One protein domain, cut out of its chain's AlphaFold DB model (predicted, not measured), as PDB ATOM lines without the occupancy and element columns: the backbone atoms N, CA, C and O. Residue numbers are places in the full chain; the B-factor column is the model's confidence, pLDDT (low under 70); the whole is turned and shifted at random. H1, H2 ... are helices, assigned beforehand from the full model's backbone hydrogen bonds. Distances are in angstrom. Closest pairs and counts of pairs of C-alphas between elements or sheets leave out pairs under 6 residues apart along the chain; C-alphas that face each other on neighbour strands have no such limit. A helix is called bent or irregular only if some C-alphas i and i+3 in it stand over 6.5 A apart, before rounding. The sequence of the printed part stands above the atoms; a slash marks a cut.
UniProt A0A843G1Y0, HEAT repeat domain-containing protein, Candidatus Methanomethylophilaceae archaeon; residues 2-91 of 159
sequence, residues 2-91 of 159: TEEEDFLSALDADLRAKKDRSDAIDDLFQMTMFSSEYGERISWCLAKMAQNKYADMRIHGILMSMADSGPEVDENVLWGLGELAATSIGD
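What this domain is: This is residues 2 to 91 of the 159 residues of the protein "HEAT repeat domain-containing protein" of Candidatus Methanomethylophilaceae archaeon (UniProt A0A843G1Y0). Five helices pack in two layers: H1, H3 and H5 lie roughly in a row, running the same general way with H3 in the middle, and H2 and H4 cover one side of that row, running the other way. H3 is the core, touching the four other helices, while H1 sits at one end of the row and H5 at the other. The printed part has 90 residues with five named helices, H1 to H5 in order along the chain, and no named strand; the class is all helix. The whole is compact, with a radius of gyration of the C-alphas of 11.7 A and spans of 36 by 29 by 19 A.

Where its parts are: H1, residues 3 to 16, begins at C-alpha 3 at (5.189, -21.369, -15.628) and is 20.1 A long from first to last C-alpha. H2, residues 22 to 34, is 20.5 A long and irregular: C-alphas 23 and 26 are 7.0 A apart. H3, residues 39 to 51, is 18.1 A long, with C-alpha 39 at (16.876, -26.965, -6.855). H4, residues 57 to 65, is 12.6 A long. H5, residues 71 to 85, is the longest helix at 21.2 A and ends with C-alpha 85 at (17.935, -21.033, 14.127).

How they stand to each other: H3 is the hub. H1 touches H3 at a shallow tilt of 26 degrees, the same way; the closest C-alphas, of Asp 12 and Cys 45, are 6.2 A apart. H1, H2 and H3 form an up and down bundle, each helix running against the one before it. H1 and H2 are close but not clearly touching, with the C-alphas of Leu 11 and Ala 24 closest at 8.0 A. H2 and H3 are a hairpin, closest at the C-alphas of Leu 28 and Ile 42, 6.3 A apart. H2 only just touches H4, with 3 pairs of C-alphas within 8 A and with residues 25 to 29 alone; the closest C-alphas, of Phe 29 and Ile 62, are 6.3 A apart. H3 and H4 are a hairpin at a shallow tilt of 33 degrees, only just short of steep, with the C-alphas of Leu 46 and Ile 59 closest at 6.0 A. H3 and H5 touch with 25 pairs of C-alphas within 8 A, the same way at a shallow tilt of 19 degrees; the C-alphas of Ala 47 and Gly 80 are closest at 3.8 A. H4 and H5 are a hairpin, with the C-alphas of Leu 63 and Val 77 closest at 5.4 A. H1 is apart from H4 and H5, and H2 is apart from H5. In H1, H3, H4 and H5 every O i to N i+4 pair is within hydrogen-bond range; in H2, 6 of 9 are.

The domain as a whole: The two C-alphas farthest apart, of Thr 2 and Ser 88, are 35.8 A apart. The printed part has no cut, and its four links between helices are tight. The mean pLDDT of the printed part is 96.1, and no printed residue is under 70.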
ATOM      1  N   THR A   2       9.064 -21.132 -18.654       86.31
ATOM      2  CA  THR A   2       8.021 -22.041 -18.147       86.31
ATOM      3  C   THR A   2       7.200 -21.347 -17.054       86.31
ATOM      4  O   THR A   2       7.616 -20.314 -16.526       86.31
ATOM      5  N   GLU A   3       6.032 -21.896 -16.714       90.56
ATOM      6  CA  GLU A   3       5.189 -21.369 -15.628       90.56
ATOM      7  C   GLU A   3       5.943 -21.391 -14.287       90.56
ATOM      8  O   GLU A   3       5.893 -20.434 -13.515       90.56
ATOM      9  N   GLU A   4       6.735 -22.438 -14.061       92.56
ATOM     10  CA  GLU A   4       7.607 -22.608 -12.902       92.56
ATOM     11  C   GLU A   4       8.717 -21.549 -12.845       92.56
ATOM     12  O   GLU A   4       9.014 -21.003 -11.778       92.56
ATOM     13  N   GLU A   5       9.330 -21.222 -13.986       92.62
ATOM     14  CA  GLU A   5      10.362 -20.187 -14.055       92.62
ATOM     15  C   GLU A   5       9.806 -18.797 -13.739       92.62
ATOM     16  O   GLU A   5      10.480 -18.018 -13.052       92.62
ATOM     17  N   ASP A   6       8.604 -18.490 -14.226       95.00
ATOM     18  CA  ASP A   6       7.902 -17.237 -13.950       95.00
ATOM     19  C   ASP A   6       7.500 -17.142 -12.478       95.00
ATOM     20  O   ASP A   6       7.776 -16.129 -11.822       95.00
ATOM     21  N   PHE A   7       6.937 -18.222 -11.930       96.44
ATOM     22  CA  PHE A   7       6.583 -18.327 -10.517       96.44
ATOM     23  C   PHE A   7       7.789 -18.060  -9.611       96.44
ATOM     24  O   PHE A   7       7.739 -17.171  -8.755       96.44
ATOM     25  N   LEU A   8       8.903 -18.763  -9.831       96.81
ATOM     26  CA  LEU A   8      10.117 -18.600  -9.029       96.81
ATOM     27  C   LEU A   8      10.735 -17.202  -9.190       96.81
ATOM     28  O   LEU A   8      11.355 -16.695  -8.255       96.81
ATOM     29  N   SER A   9      10.589 -16.563 -10.355       97.25
ATOM     30  CA  SER A   9      11.110 -15.205 -10.591       97.25
ATOM     31  C   SER A   9      10.298 -14.169  -9.817       97.25
ATOM     32  O   SER A   9      10.863 -13.288  -9.166       97.25
ATOM     33  N   ALA A  10       8.970 -14.294  -9.854       97.94
ATOM     34  CA  ALA A  10       8.071 -13.443  -9.085       97.94
ATOM     35  C   ALA A  10       8.273 -13.639  -7.576       97.94
ATOM     36  O   ALA A  10       8.302 -12.663  -6.823       97.94
ATOM     37  N   LEU A  11       8.464 -14.887  -7.138       98.25
ATOM     38  CA  LEU A  11       8.722 -15.214  -5.742       98.25
ATOM     39  C   LEU A  11      10.043 -14.612  -5.240       98.25
ATOM     40  O   LEU A  11      10.032 -13.958  -4.199       98.25
ATOM     41  N   ASP A  12      11.156 -14.740  -5.976       98.38
ATOM     42  CA  ASP A  12      12.432 -14.095  -5.603       98.38
ATOM     43  C   ASP A  12      12.273 -12.571  -5.477       98.38
ATOM     44  O   ASP A  12      12.698 -11.976  -4.481       98.38
ATOM     45  N   ALA A  13      11.603 -11.929  -6.439       98.44
ATOM     46  CA  ALA A  13      11.361 -10.488  -6.405       98.44
ATOM     47  C   ALA A  13      10.561 -10.060  -5.159       98.44
ATOM     48  O   ALA A  13      10.925  -9.094  -4.479       98.44
ATOM     49  N   ASP A  14       9.505 -10.800  -4.822       98.56
ATOM     50  CA  ASP A  14       8.676 -10.543  -3.644       98.56
ATOM     51  C   ASP A  14       9.435 -10.771  -2.331       98.56
ATOM     52  O   ASP A  14       9.370  -9.935  -1.423       98.56
ATOM     53  N   LEU A  15      10.212 -11.853  -2.243       98.31
ATOM     54  CA  LEU A  15      11.022 -12.183  -1.072       98.31
ATOM     55  C   LEU A  15      12.155 -11.169  -0.854       98.31
ATOM     56  O   LEU A  15      12.442 -10.794   0.288       98.31
ATOM     57  N   ARG A  16      12.768 -10.648  -1.925       98.19
ATOM     58  CA  ARG A  16      13.719  -9.521  -1.855       98.19
ATOM     59  C   ARG A  16      13.056  -8.237  -1.365       98.19
ATOM     60  O   ARG A  16      13.677  -7.488  -0.611       98.19
ATOM     61  N   ALA A  17      11.798  -8.014  -1.738       98.00
ATOM     62  CA  ALA A  17      10.974  -6.916  -1.239       98.00
ATOM     63  C   ALA A  17      10.380  -7.177   0.162       98.00
ATOM     64  O   ALA A  17       9.632  -6.338   0.663       98.00
ATOM     65  N   LYS A  18      10.721  -8.307   0.805       96.75
ATOM     66  CA  LYS A  18      10.214  -8.738   2.121       96.75
ATOM     67  C   LYS A  18       8.686  -8.838   2.196       96.75
ATOM     68  O   LYS A  18       8.114  -8.667   3.271       96.75
ATOM     69  N   LYS A  19       8.014  -9.095   1.073       97.12
ATOM     70  CA  LYS A  19       6.576  -9.393   1.082       97.12
ATOM     71  C   LYS A  19       6.351 -10.755   1.721       97.12
ATOM     72  O   LYS A  19       7.210 -11.615   1.569       97.12
ATOM     73  N   ASP A  20       5.226 -10.930   2.414       93.38
ATOM     74  CA  ASP A  20       4.798 -12.233   2.935       93.38
ATOM     75  C   ASP A  20       4.396 -13.154   1.776       93.38
ATOM     76  O   ASP A  20       3.486 -12.813   1.021       93.38
ATOM     77  N   ARG A  21       5.105 -14.274   1.625       96.31
ATOM     78  CA  ARG A  21       4.865 -15.333   0.635       96.31
ATOM     79  C   ARG A  21       4.861 -16.718   1.281       96.31
ATOM     80  O   ARG A  21       5.346 -17.693   0.711       96.31
ATOM     81  N   SER A  22       4.374 -16.798   2.518       93.81
ATOM     82  CA  SER A  22       4.204 -18.067   3.240       93.81
ATOM     83  C   SER A  22       3.220 -19.023   2.545       93.81
ATOM     84  O   SER A  22       3.295 -20.235   2.746       93.81
ATOM     85  N   ASP A  23       2.354 -18.492   1.679       96.19
ATOM     86  CA  ASP A  23       1.469 -19.236   0.783       96.19
ATOM     87  C   ASP A  23       2.228 -20.111  -0.230       96.19
ATOM     88  O   ASP A  23       1.763 -21.196  -0.566       96.19
ATOM     89  N   ALA A  24       3.423 -19.694  -0.653       97.44
ATOM     90  CA  ALA A  24       4.221 -20.387  -1.665       97.44
ATOM     91  C   ALA A  24       4.955 -21.642  -1.149       97.44
ATOM     92  O   ALA A  24       5.597 -22.340  -1.933       97.44
ATOM     93  N   ILE A  25       4.915 -21.935   0.158       97.31
ATOM     94  CA  ILE A  25       5.675 -23.052   0.750       97.31
ATOM     95  C   ILE A  25       5.224 -24.404   0.180       97.31
ATOM     96  O   ILE A  25       6.068 -25.249  -0.121       97.31
ATOM     97  N   ASP A  26       3.915 -24.607   0.014       96.06
ATOM     98  CA  ASP A  26       3.384 -25.879  -0.488       96.06
ATOM     99  C   ASP A  26       3.711 -26.072  -1.979       96.06
ATOM    100  O   ASP A  26       4.060 -27.181  -2.384       96.06
ATOM    101  N   ASP A  27       3.696 -24.993  -2.768       96.00
ATOM    102  CA  ASP A  27       4.107 -25.016  -4.176       96.00
ATOM    103  C   ASP A  27       5.596 -25.364  -4.304       96.00
ATOM    104  O   ASP A  27       5.965 -26.265  -5.057       96.00
ATOM    105  N   LEU A  28       6.461 -24.727  -3.502       96.69
ATOM    106  CA  LEU A  28       7.890 -25.049  -3.467       96.69
ATOM    107  C   LEU A  28       8.131 -26.514  -3.085       96.69
ATOM    108  O   LEU A  28       8.939 -27.180  -3.731       96.69
ATOM    109  N   PHE A  29       7.418 -27.034  -2.080       95.88
ATOM    110  CA  PHE A  29       7.521 -28.445  -1.704       95.88
ATOM    111  C   PHE A  29       7.132 -29.363  -2.864       95.88
ATOM    112  O   PHE A  29       7.883 -30.282  -3.194       95.88
ATOM    113  N   GLN A  30       6.008 -29.100  -3.531       93.94
ATOM    114  CA  GLN A  30       5.591 -29.889  -4.690       93.94
ATOM    115  C   GLN A  30       6.643 -29.858  -5.799       93.94
ATOM    116  O   GLN A  30       6.998 -30.911  -6.325       93.94
ATOM    117  N   MET A  31       7.213 -28.692  -6.108       94.06
ATOM    118  CA  MET A  31       8.246 -28.573  -7.139       94.06
ATOM    119  C   MET A  31       9.473 -29.451  -6.848       94.06
ATOM    120  O   MET A  31       9.980 -30.088  -7.773       94.06
ATOM    121  N   THR A  32       9.897 -29.581  -5.580       91.75
ATOM    122  CA  THR A  32      11.014 -30.482  -5.211       91.75
ATOM    123  C   THR A  32      10.742 -31.959  -5.502       91.75
ATOM    124  O   THR A  32      11.679 -32.722  -5.727       91.75
ATOM    125  N   MET A  33       9.472 -32.371  -5.539       88.38
ATOM    126  CA  MET A  33       9.084 -33.762  -5.789       88.38
ATOM    127  C   MET A  33       9.092 -34.121  -7.278       88.38
ATOM    128  O   MET A  33       9.208 -35.298  -7.622       88.38
ATOM    129  N   PHE A  34       8.935 -33.128  -8.159       81.88
ATOM    130  CA  PHE A  34       8.734 -33.352  -9.592       81.88
ATOM    131  C   PHE A  34       9.935 -32.960 -10.457       81.88
ATOM    132  O   PHE A  34      10.043 -33.464 -11.574       81.88
ATOM    133  N   SER A  35      10.843 -32.102  -9.975       76.19
ATOM    134  CA  SER A  35      12.044 -31.729 -10.729       76.19
ATOM    135  C   SER A  35      13.201 -31.276  -9.837       76.19
ATOM    136  O   SER A  35      13.028 -30.458  -8.936       76.19
ATOM    137  N   SER A  36      14.411 -31.751 -10.149       79.75
ATOM    138  CA  SER A  36      15.659 -31.247  -9.559       79.75
ATOM    139  C   SER A  36      16.217 -30.018 -10.284       79.75
ATOM    140  O   SER A  36      17.127 -29.374  -9.769       79.75
ATOM    141  N   GLU A  37      15.677 -29.668 -11.456       89.44
ATOM    142  CA  GLU A  37      16.150 -28.561 -12.304       89.44
ATOM    143  C   GLU A  37      16.129 -27.212 -11.578       89.44
ATOM    144  O   GLU A  37      17.006 -26.377 -11.769       89.44
ATOM    145  N   TYR A  38      15.148 -27.014 -10.699       93.44
ATOM    146  CA  TYR A  38      14.956 -25.757  -9.982       93.44
ATOM    147  C   TYR A  38      15.549 -25.768  -8.567       93.44
ATOM    148  O   TYR A  38      15.260 -24.860  -7.786       93.44
ATOM    149  N   GLY A  39      16.368 -26.768  -8.217       95.19
ATOM    150  CA  GLY A  39      16.876 -26.965  -6.855       95.19
ATOM    151  C   GLY A  39      17.575 -25.731  -6.275       95.19
ATOM    152  O   GLY A  39      17.299 -25.331  -5.143       95.19
ATOM    153  N   GLU A  40      18.415 -25.062  -7.062       96.50
ATOM    154  CA  GLU A  40      19.102 -23.829  -6.647       96.50
ATOM    155  C   GLU A  40      18.111 -22.699  -6.341       96.50
ATOM    156  O   GLU A  40      18.184 -22.061  -5.292       96.50
ATOM    157  N   ARG A  41      17.118 -22.487  -7.212       97.12
ATOM    158  CA  ARG A  41      16.120 -21.416  -7.055       97.12
ATOM    159  C   ARG A  41      15.155 -21.683  -5.901       97.12
ATOM    160  O   ARG A  41      14.793 -20.748  -5.187       97.12
ATOM    161  N   ILE A  42      14.749 -22.939  -5.712       97.94
ATOM    162  CA  ILE A  42      13.865 -23.353  -4.616       97.94
ATOM    163  C   ILE A  42      14.589 -23.212  -3.274       97.94
ATOM    164  O   ILE A  42      14.071 -22.555  -2.370       97.94
ATOM    165  N   SER A  43      15.798 -23.773  -3.153       98.38
ATOM    166  CA  SER A  43      16.601 -23.677  -1.925       98.38
ATOM    167  C   SER A  43      16.923 -22.226  -1.574       98.38
ATOM    168  O   SER A  43      16.817 -21.846  -0.407       98.38
ATOM    169  N   TRP A  44      17.202 -21.389  -2.579       98.50
ATOM    170  CA  TRP A  44      17.322 -19.948  -2.402       98.50
ATOM    171  C   TRP A  44      16.023 -19.360  -1.818       98.50
ATOM    172  O   TRP A  44      16.035 -18.817  -0.714       98.50
ATOM    173  N   CYS A  45      14.867 -19.518  -2.465       98.56
ATOM    174  CA  CYS A  45      13.613 -18.946  -1.952       98.56
ATOM    175  C   CYS A  45      13.319 -19.357  -0.494       98.56
ATOM    176  O   CYS A  45      12.980 -18.506   0.330       98.56
ATOM    177  N   LEU A  46      13.538 -20.627  -0.143       98.56
ATOM    178  CA  LEU A  46      13.378 -21.141   1.222       98.56
ATOM    179  C   LEU A  46      14.351 -20.488   2.216       98.56
ATOM    180  O   LEU A  46      13.935 -20.023   3.282       98.56
ATOM    181  N   ALA A  47      15.634 -20.382   1.863       98.56
ATOM    182  CA  ALA A  47      16.623 -19.700   2.691       98.56
ATOM    183  C   ALA A  47      16.308 -18.199   2.843       98.56
ATOM    184  O   ALA A  47      16.486 -17.623   3.921       98.56
ATOM    185  N   LYS A  48      15.743 -17.559   1.809       98.69
ATOM    186  CA  LYS A  48      15.273 -16.169   1.898       98.69
ATOM    187  C   LYS A  48      14.091 -16.008   2.832       98.69
ATOM    188  O   LYS A  48      14.058 -15.037   3.586       98.69
ATOM    189  N   MET A  49      13.129 -16.927   2.787       98.56
ATOM    190  CA  MET A  49      12.002 -16.943   3.722       98.56
ATOM    191  C   MET A  49      12.513 -17.053   5.165       98.56
ATOM    192  O   MET A  49      12.118 -16.257   6.020       98.56
ATOM    193  N   ALA A  50      13.476 -17.947   5.418       98.12
ATOM    194  CA  ALA A  50      14.141 -18.056   6.716       98.12
ATOM    195  C   ALA A  50      14.837 -16.744   7.131       98.12
ATOM    196  O   ALA A  50      14.639 -16.253   8.247       98.12
ATOM    197  N   GLN A  51      15.592 -16.108   6.224       97.94
ATOM    198  CA  GLN A  51      16.217 -14.803   6.480       97.94
ATOM    199  C   GLN A  51      15.175 -13.721   6.811       97.94
ATOM    200  O   GLN A  51      15.391 -12.903   7.711       97.94
ATOM    201  N   ASN A  52      14.034 -13.742   6.121       97.94
ATOM    202  CA  ASN A  52      12.893 -12.856   6.349       97.94
ATOM    203  C   ASN A  52      12.083 -13.212   7.613       97.94
ATOM    204  O   ASN A  52      11.047 -12.598   7.856       97.94
ATOM    205  N   LYS A  53      12.578 -14.137   8.447       96.56
ATOM    206  CA  LYS A  53      12.016 -14.534   9.748       96.56
ATOM    207  C   LYS A  53      10.679 -15.259   9.663       96.56
ATOM    208  O   LYS A  53       9.860 -15.161  10.574       96.56
ATOM    209  N   TYR A  54      10.484 -16.037   8.605       95.62
ATOM    210  CA  TYR A  54       9.330 -16.921   8.509       95.62
ATOM    211  C   TYR A  54       9.569 -18.128   9.413       95.62
ATOM    212  O   TYR A  54      10.443 -18.956   9.156       95.62
ATOM    213  N   ALA A  55       8.811 -18.201  10.502       94.44
ATOM    214  CA  ALA A  55       8.909 -19.269  11.485       94.44
ATOM    215  C   ALA A  55       7.998 -20.448  11.099       94.44
ATOM    216  O   ALA A  55       6.983 -20.691  11.749       94.44
ATOM    217  N   ASP A  56       8.352 -21.161  10.025       96.75
ATOM    218  CA  ASP A  56       7.608 -22.329   9.544       96.75
ATOM    219  C   ASP A  56       8.515 -23.564   9.424       96.75
ATOM    220  O   ASP A  56       9.475 -23.587   8.652       96.75
ATOM    221  N   MET A  57       8.194 -24.615  10.186       96.88
ATOM    222  CA  MET A  57       8.946 -25.876  10.213       96.88
ATOM    223  C   MET A  57       8.929 -26.609   8.861       96.88
ATOM    224  O   MET A  57       9.818 -27.414   8.582       96.88
ATOM    225  N   ARG A  58       7.965 -26.325   7.979       97.94
ATOM    226  CA  ARG A  58       7.959 -26.881   6.620       97.94
ATOM    227  C   ARG A  58       9.179 -26.416   5.827       97.94
ATOM    228  O   ARG A  58       9.765 -27.229   5.123       97.94
ATOM    229  N   ILE A  59       9.629 -25.168   6.007       98.44
ATOM    230  CA  ILE A  59      10.849 -24.650   5.359       98.44
ATOM    231  C   ILE A  59      12.056 -25.499   5.770       98.44
ATOM    232  O   ILE A  59      12.826 -25.926   4.914       98.44
ATOM    233  N   HIS A  60      12.180 -25.801   7.066       98.56
ATOM    234  CA  HIS A  60      13.221 -26.691   7.585       98.56
ATOM    235  C   HIS A  60      13.166 -28.073   6.923       98.56
ATOM    236  O   HIS A  60      14.175 -28.556   6.416       98.56
ATOM    237  N   GLY A  61      11.982 -28.694   6.896       98.19
ATOM    238  CA  GLY A  61      11.792 -30.021   6.305       98.19
ATOM    239  C   GLY A  61      12.168 -30.079   4.823       98.19
ATOM    240  O   GLY A  61      12.857 -31.010   4.408       98.19
ATOM    241  N   ILE A  62      11.779 -29.066   4.041       98.19
ATOM    242  CA  ILE A  62      12.103 -29.006   2.611       98.19
ATOM    243  C   ILE A  62      13.610 -28.807   2.417       98.19
ATOM    244  O   ILE A  62      14.224 -29.583   1.690       98.19
ATOM    245  N   LEU A  63      14.240 -27.851   3.112       98.50
ATOM    246  CA  LEU A  63      15.692 -27.643   3.026       98.50
ATOM    247  C   LEU A  63      16.475 -28.917   3.376       98.50
ATOM    248  O   LEU A  63      17.392 -29.295   2.651       98.50
ATOM    249  N   MET A  64      16.078 -29.623   4.438       98.31
ATOM    250  CA  MET A  64      16.706 -30.891   4.820       98.31
ATOM    251  C   MET A  64      16.558 -31.973   3.746       98.31
ATOM    252  O   MET A  64      17.486 -32.754   3.546       98.31
ATOM    253  N   SER A  65      15.431 -32.013   3.030       97.19
ATOM    254  CA  SER A  65      15.224 -32.962   1.926       97.19
ATOM    255  C   SER A  65      16.088 -32.673   0.692       97.19
ATOM    256  O   SER A  65      16.310 -33.568  -0.117       97.19
ATOM    257  N   MET A  66      16.593 -31.441   0.564       97.25
ATOM    258  CA  MET A  66      17.422 -30.987  -0.557       97.25
ATOM    259  C   MET A  66      18.928 -31.075  -0.278       97.25
ATOM    260  O   MET A  66      19.728 -30.797  -1.172       97.25
ATOM    261  N   ALA A  67      19.334 -31.450   0.936       96.12
ATOM    262  CA  ALA A  67      20.742 -31.623   1.273       96.12
ATOM    263  C   ALA A  67      21.424 -32.648   0.346       96.12
ATOM    264  O   ALA A  67      20.813 -33.625  -0.083       96.12
ATOM    265  N   ASP A  68      22.703 -32.426   0.059       95.62
ATOM    266  CA  ASP A  68      23.540 -33.220  -0.844       95.62
ATOM    267  C   ASP A  68      23.084 -33.203  -2.326       95.62
ATOM    268  O   ASP A  68      23.536 -34.028  -3.119       95.62
ATOM    269  N   SER A  69      22.242 -32.240  -2.733       94.69
ATOM    270  CA  SER A  69      21.805 -32.078  -4.140       94.69
ATOM    271  C   SER A  69      22.815 -31.343  -5.032       94.69
ATOM    272  O   SER A  69      22.642 -31.298  -6.249       94.69
ATOM    273  N   GLY A  70      23.863 -30.760  -4.449       94.88
ATOM    274  CA  GLY A  70      24.919 -30.041  -5.162       94.88
ATOM    275  C   GLY A  70      25.454 -28.854  -4.354       94.88
ATOM    276  O   GLY A  70      24.776 -28.411  -3.429       94.88
ATOM    277  N   PRO A  71      26.646 -28.318  -4.688       94.50
ATOM    278  CA  PRO A  71      27.309 -27.291  -3.879       94.50
ATOM    279  C   PRO A  71      26.465 -26.033  -3.642       94.50
ATOM    280  O   PRO A  71      26.346 -25.583  -2.508       94.50
ATOM    281  N   GLU A  72      25.818 -25.501  -4.680       96.31
ATOM    282  CA  GLU A  72      25.004 -24.283  -4.563       96.31
ATOM    283  C   GLU A  72      23.732 -24.511  -3.729       96.31
ATOM    284  O   GLU A  72      23.366 -23.688  -2.887       96.31
ATOM    285  N   VAL A  73      23.082 -25.667  -3.902       97.94
ATOM    286  CA  VAL A  73      21.921 -26.059  -3.087       97.94
ATOM    287  C   VAL A  73      22.331 -26.264  -1.631       97.94
ATOM    288  O   VAL A  73      21.643 -25.790  -0.733       97.94
ATOM    289  N   ASP A  74      23.461 -26.924  -1.383       98.31
ATOM    290  CA  ASP A  74      23.978 -27.162  -0.035       98.31
ATOM    291  C   ASP A  74      24.336 -25.865   0.690       98.31
ATOM    292  O   ASP A  74      24.058 -25.732   1.884       98.31
ATOM    293  N   GLU A  75      24.915 -24.895  -0.016       98.50
ATOM    294  CA  GLU A  75      25.192 -23.577   0.548       98.50
ATOM    295  C   GLU A  75      23.889 -22.877   0.963       98.50
ATOM    296  O   GLU A  75      23.776 -22.406   2.099       98.50
ATOM    297  N   ASN A  76      22.865 -22.897   0.099       98.75
ATOM    298  CA  ASN A  76      21.540 -22.361   0.417       98.75
ATOM    299  C   ASN A  76      20.876 -23.098   1.589       98.75
ATOM    300  O   ASN A  76      20.268 -22.458   2.449       98.75
ATOM    301  N   VAL A  77      21.003 -24.426   1.660       98.81
ATOM    302  CA  VAL A  77      20.481 -25.239   2.769       98.81
ATOM    303  C   VAL A  77      21.139 -24.840   4.083       98.81
ATOM    304  O   VAL A  77      20.436 -24.512   5.038       98.81
ATOM    305  N   LEU A  78      22.471 -24.797   4.142       98.88
ATOM    306  CA  LEU A  78      23.204 -24.417   5.354       98.88
ATOM    307  C   LEU A  78      22.867 -22.990   5.794       98.88
ATOM    308  O   LEU A  78      22.633 -22.742   6.982       98.88
ATOM    309  N   TRP A  79      22.777 -22.064   4.840       98.81
ATOM    310  CA  TRP A  79      22.360 -20.702   5.125       98.81
ATOM    311  C   TRP A  79      20.932 -20.639   5.686       98.81
ATOM    312  O   TRP A  79      20.703 -20.040   6.741       98.81
ATOM    313  N   GLY A  80      19.978 -21.293   5.021       98.75
ATOM    314  CA  GLY A  80      18.582 -21.338   5.443       98.75
ATOM    315  C   GLY A  80      18.417 -21.931   6.842       98.75
ATOM    316  O   GLY A  80      17.717 -21.350   7.672       98.75
ATOM    317  N   LEU A  81      19.127 -23.019   7.154       98.81
ATOM    318  CA  LEU A  81      19.139 -23.620   8.490       98.81
ATOM    319  C   LEU A  81      19.679 -22.647   9.551       98.81
ATOM    320  O   LEU A  81      19.063 -22.485  10.606       98.81
ATOM    321  N   GLY A  82      20.790 -21.952   9.288       98.62
ATOM    322  CA  GLY A  82      21.329 -20.955  10.223       98.62
ATOM    323  C   GLY A  82      20.422 -19.728  10.416       98.62
ATOM    324  O   GLY A  82      20.407 -19.108  11.491       98.62
ATOM    325  N   GLU A  83      19.620 -19.364   9.413       98.62
ATOM    326  CA  GLU A  83      18.583 -18.337   9.558       98.62
ATOM    327  C   GLU A  83      17.375 -18.817  10.366       98.62
ATOM    328  O   GLU A  83      16.924 -18.076  11.245       98.62
ATOM    329  N   LEU A  84      16.918 -20.052  10.147       98.69
ATOM    330  CA  LEU A  84      15.852 -20.695  10.926       98.69
ATOM    331  C   LEU A  84      16.217 -20.851  12.407       98.69
ATOM    332  O   LEU A  84      15.362 -20.687  13.275       98.69
ATOM    333  N   ALA A  85      17.497 -21.035  12.733       98.12
ATOM    334  CA  ALA A  85      17.935 -21.033  14.127       98.12
ATOM    335  C   ALA A  85      17.535 -19.730  14.855       98.12
ATOM    336  O   ALA A  85      17.159 -19.759  16.025       98.12
ATOM    337  N   ALA A  86      17.529 -18.580  14.163       96.06
ATOM    338  CA  ALA A  86      17.096 -17.302  14.741       96.06
ATOM    339  C   ALA A  86      15.575 -17.185  14.942       96.06
ATOM    340  O   ALA A  86      15.133 -16.250  15.607       96.06
ATOM    341  N   THR A  87      14.787 -18.105  14.385       96.62
ATOM    342  CA  THR A  87      13.349 -18.261  14.652       96.62
ATOM    343  C   THR A  87      13.062 -19.455  15.567       96.62
ATOM    344  O   THR A  87      11.920 -19.899  15.660       96.62
ATOM    345  N   SER A  88      14.087 -19.960  16.266       97.38
ATOM    346  CA  SER A  88      14.009 -21.126  17.153       97.38
ATOM    347  C   SER A  88      13.653 -22.440  16.441       97.38
ATOM    348  O   SER A  88      13.128 -23.356  17.070       97.38
ATOM    349  N   ILE A  89      13.952 -22.544  15.142       98.50
ATOM    350  CA  ILE A  89      13.742 -23.751  14.337       98.50
ATOM    351  C   ILE A  89      15.091 -24.410  14.030       98.50
ATOM    352  O   ILE A  89      15.971 -23.807  13.419       98.50
ATOM    353  N   GLY A  90      15.224 -25.667  14.443       97.94
ATOM    354  CA  GLY A  90      16.363 -26.546  14.192       97.94
ATOM    355  C   GLY A  90      16.243 -27.811  15.040       97.94
ATOM    356  O   GLY A  90      15.472 -27.845  16.003       97.94
ATOM    357  N   ASP A  91      16.971 -28.856  14.668       98.19
ATOM    358  CA  ASP A  91      16.938 -30.159  15.336       98.19
ATOM    359  C   ASP A  91      18.298 -30.879  15.276       98.19
ATOM    360  O   ASP A  91      19.280 -30.389  14.714       98.19
TER     361      ASP A  91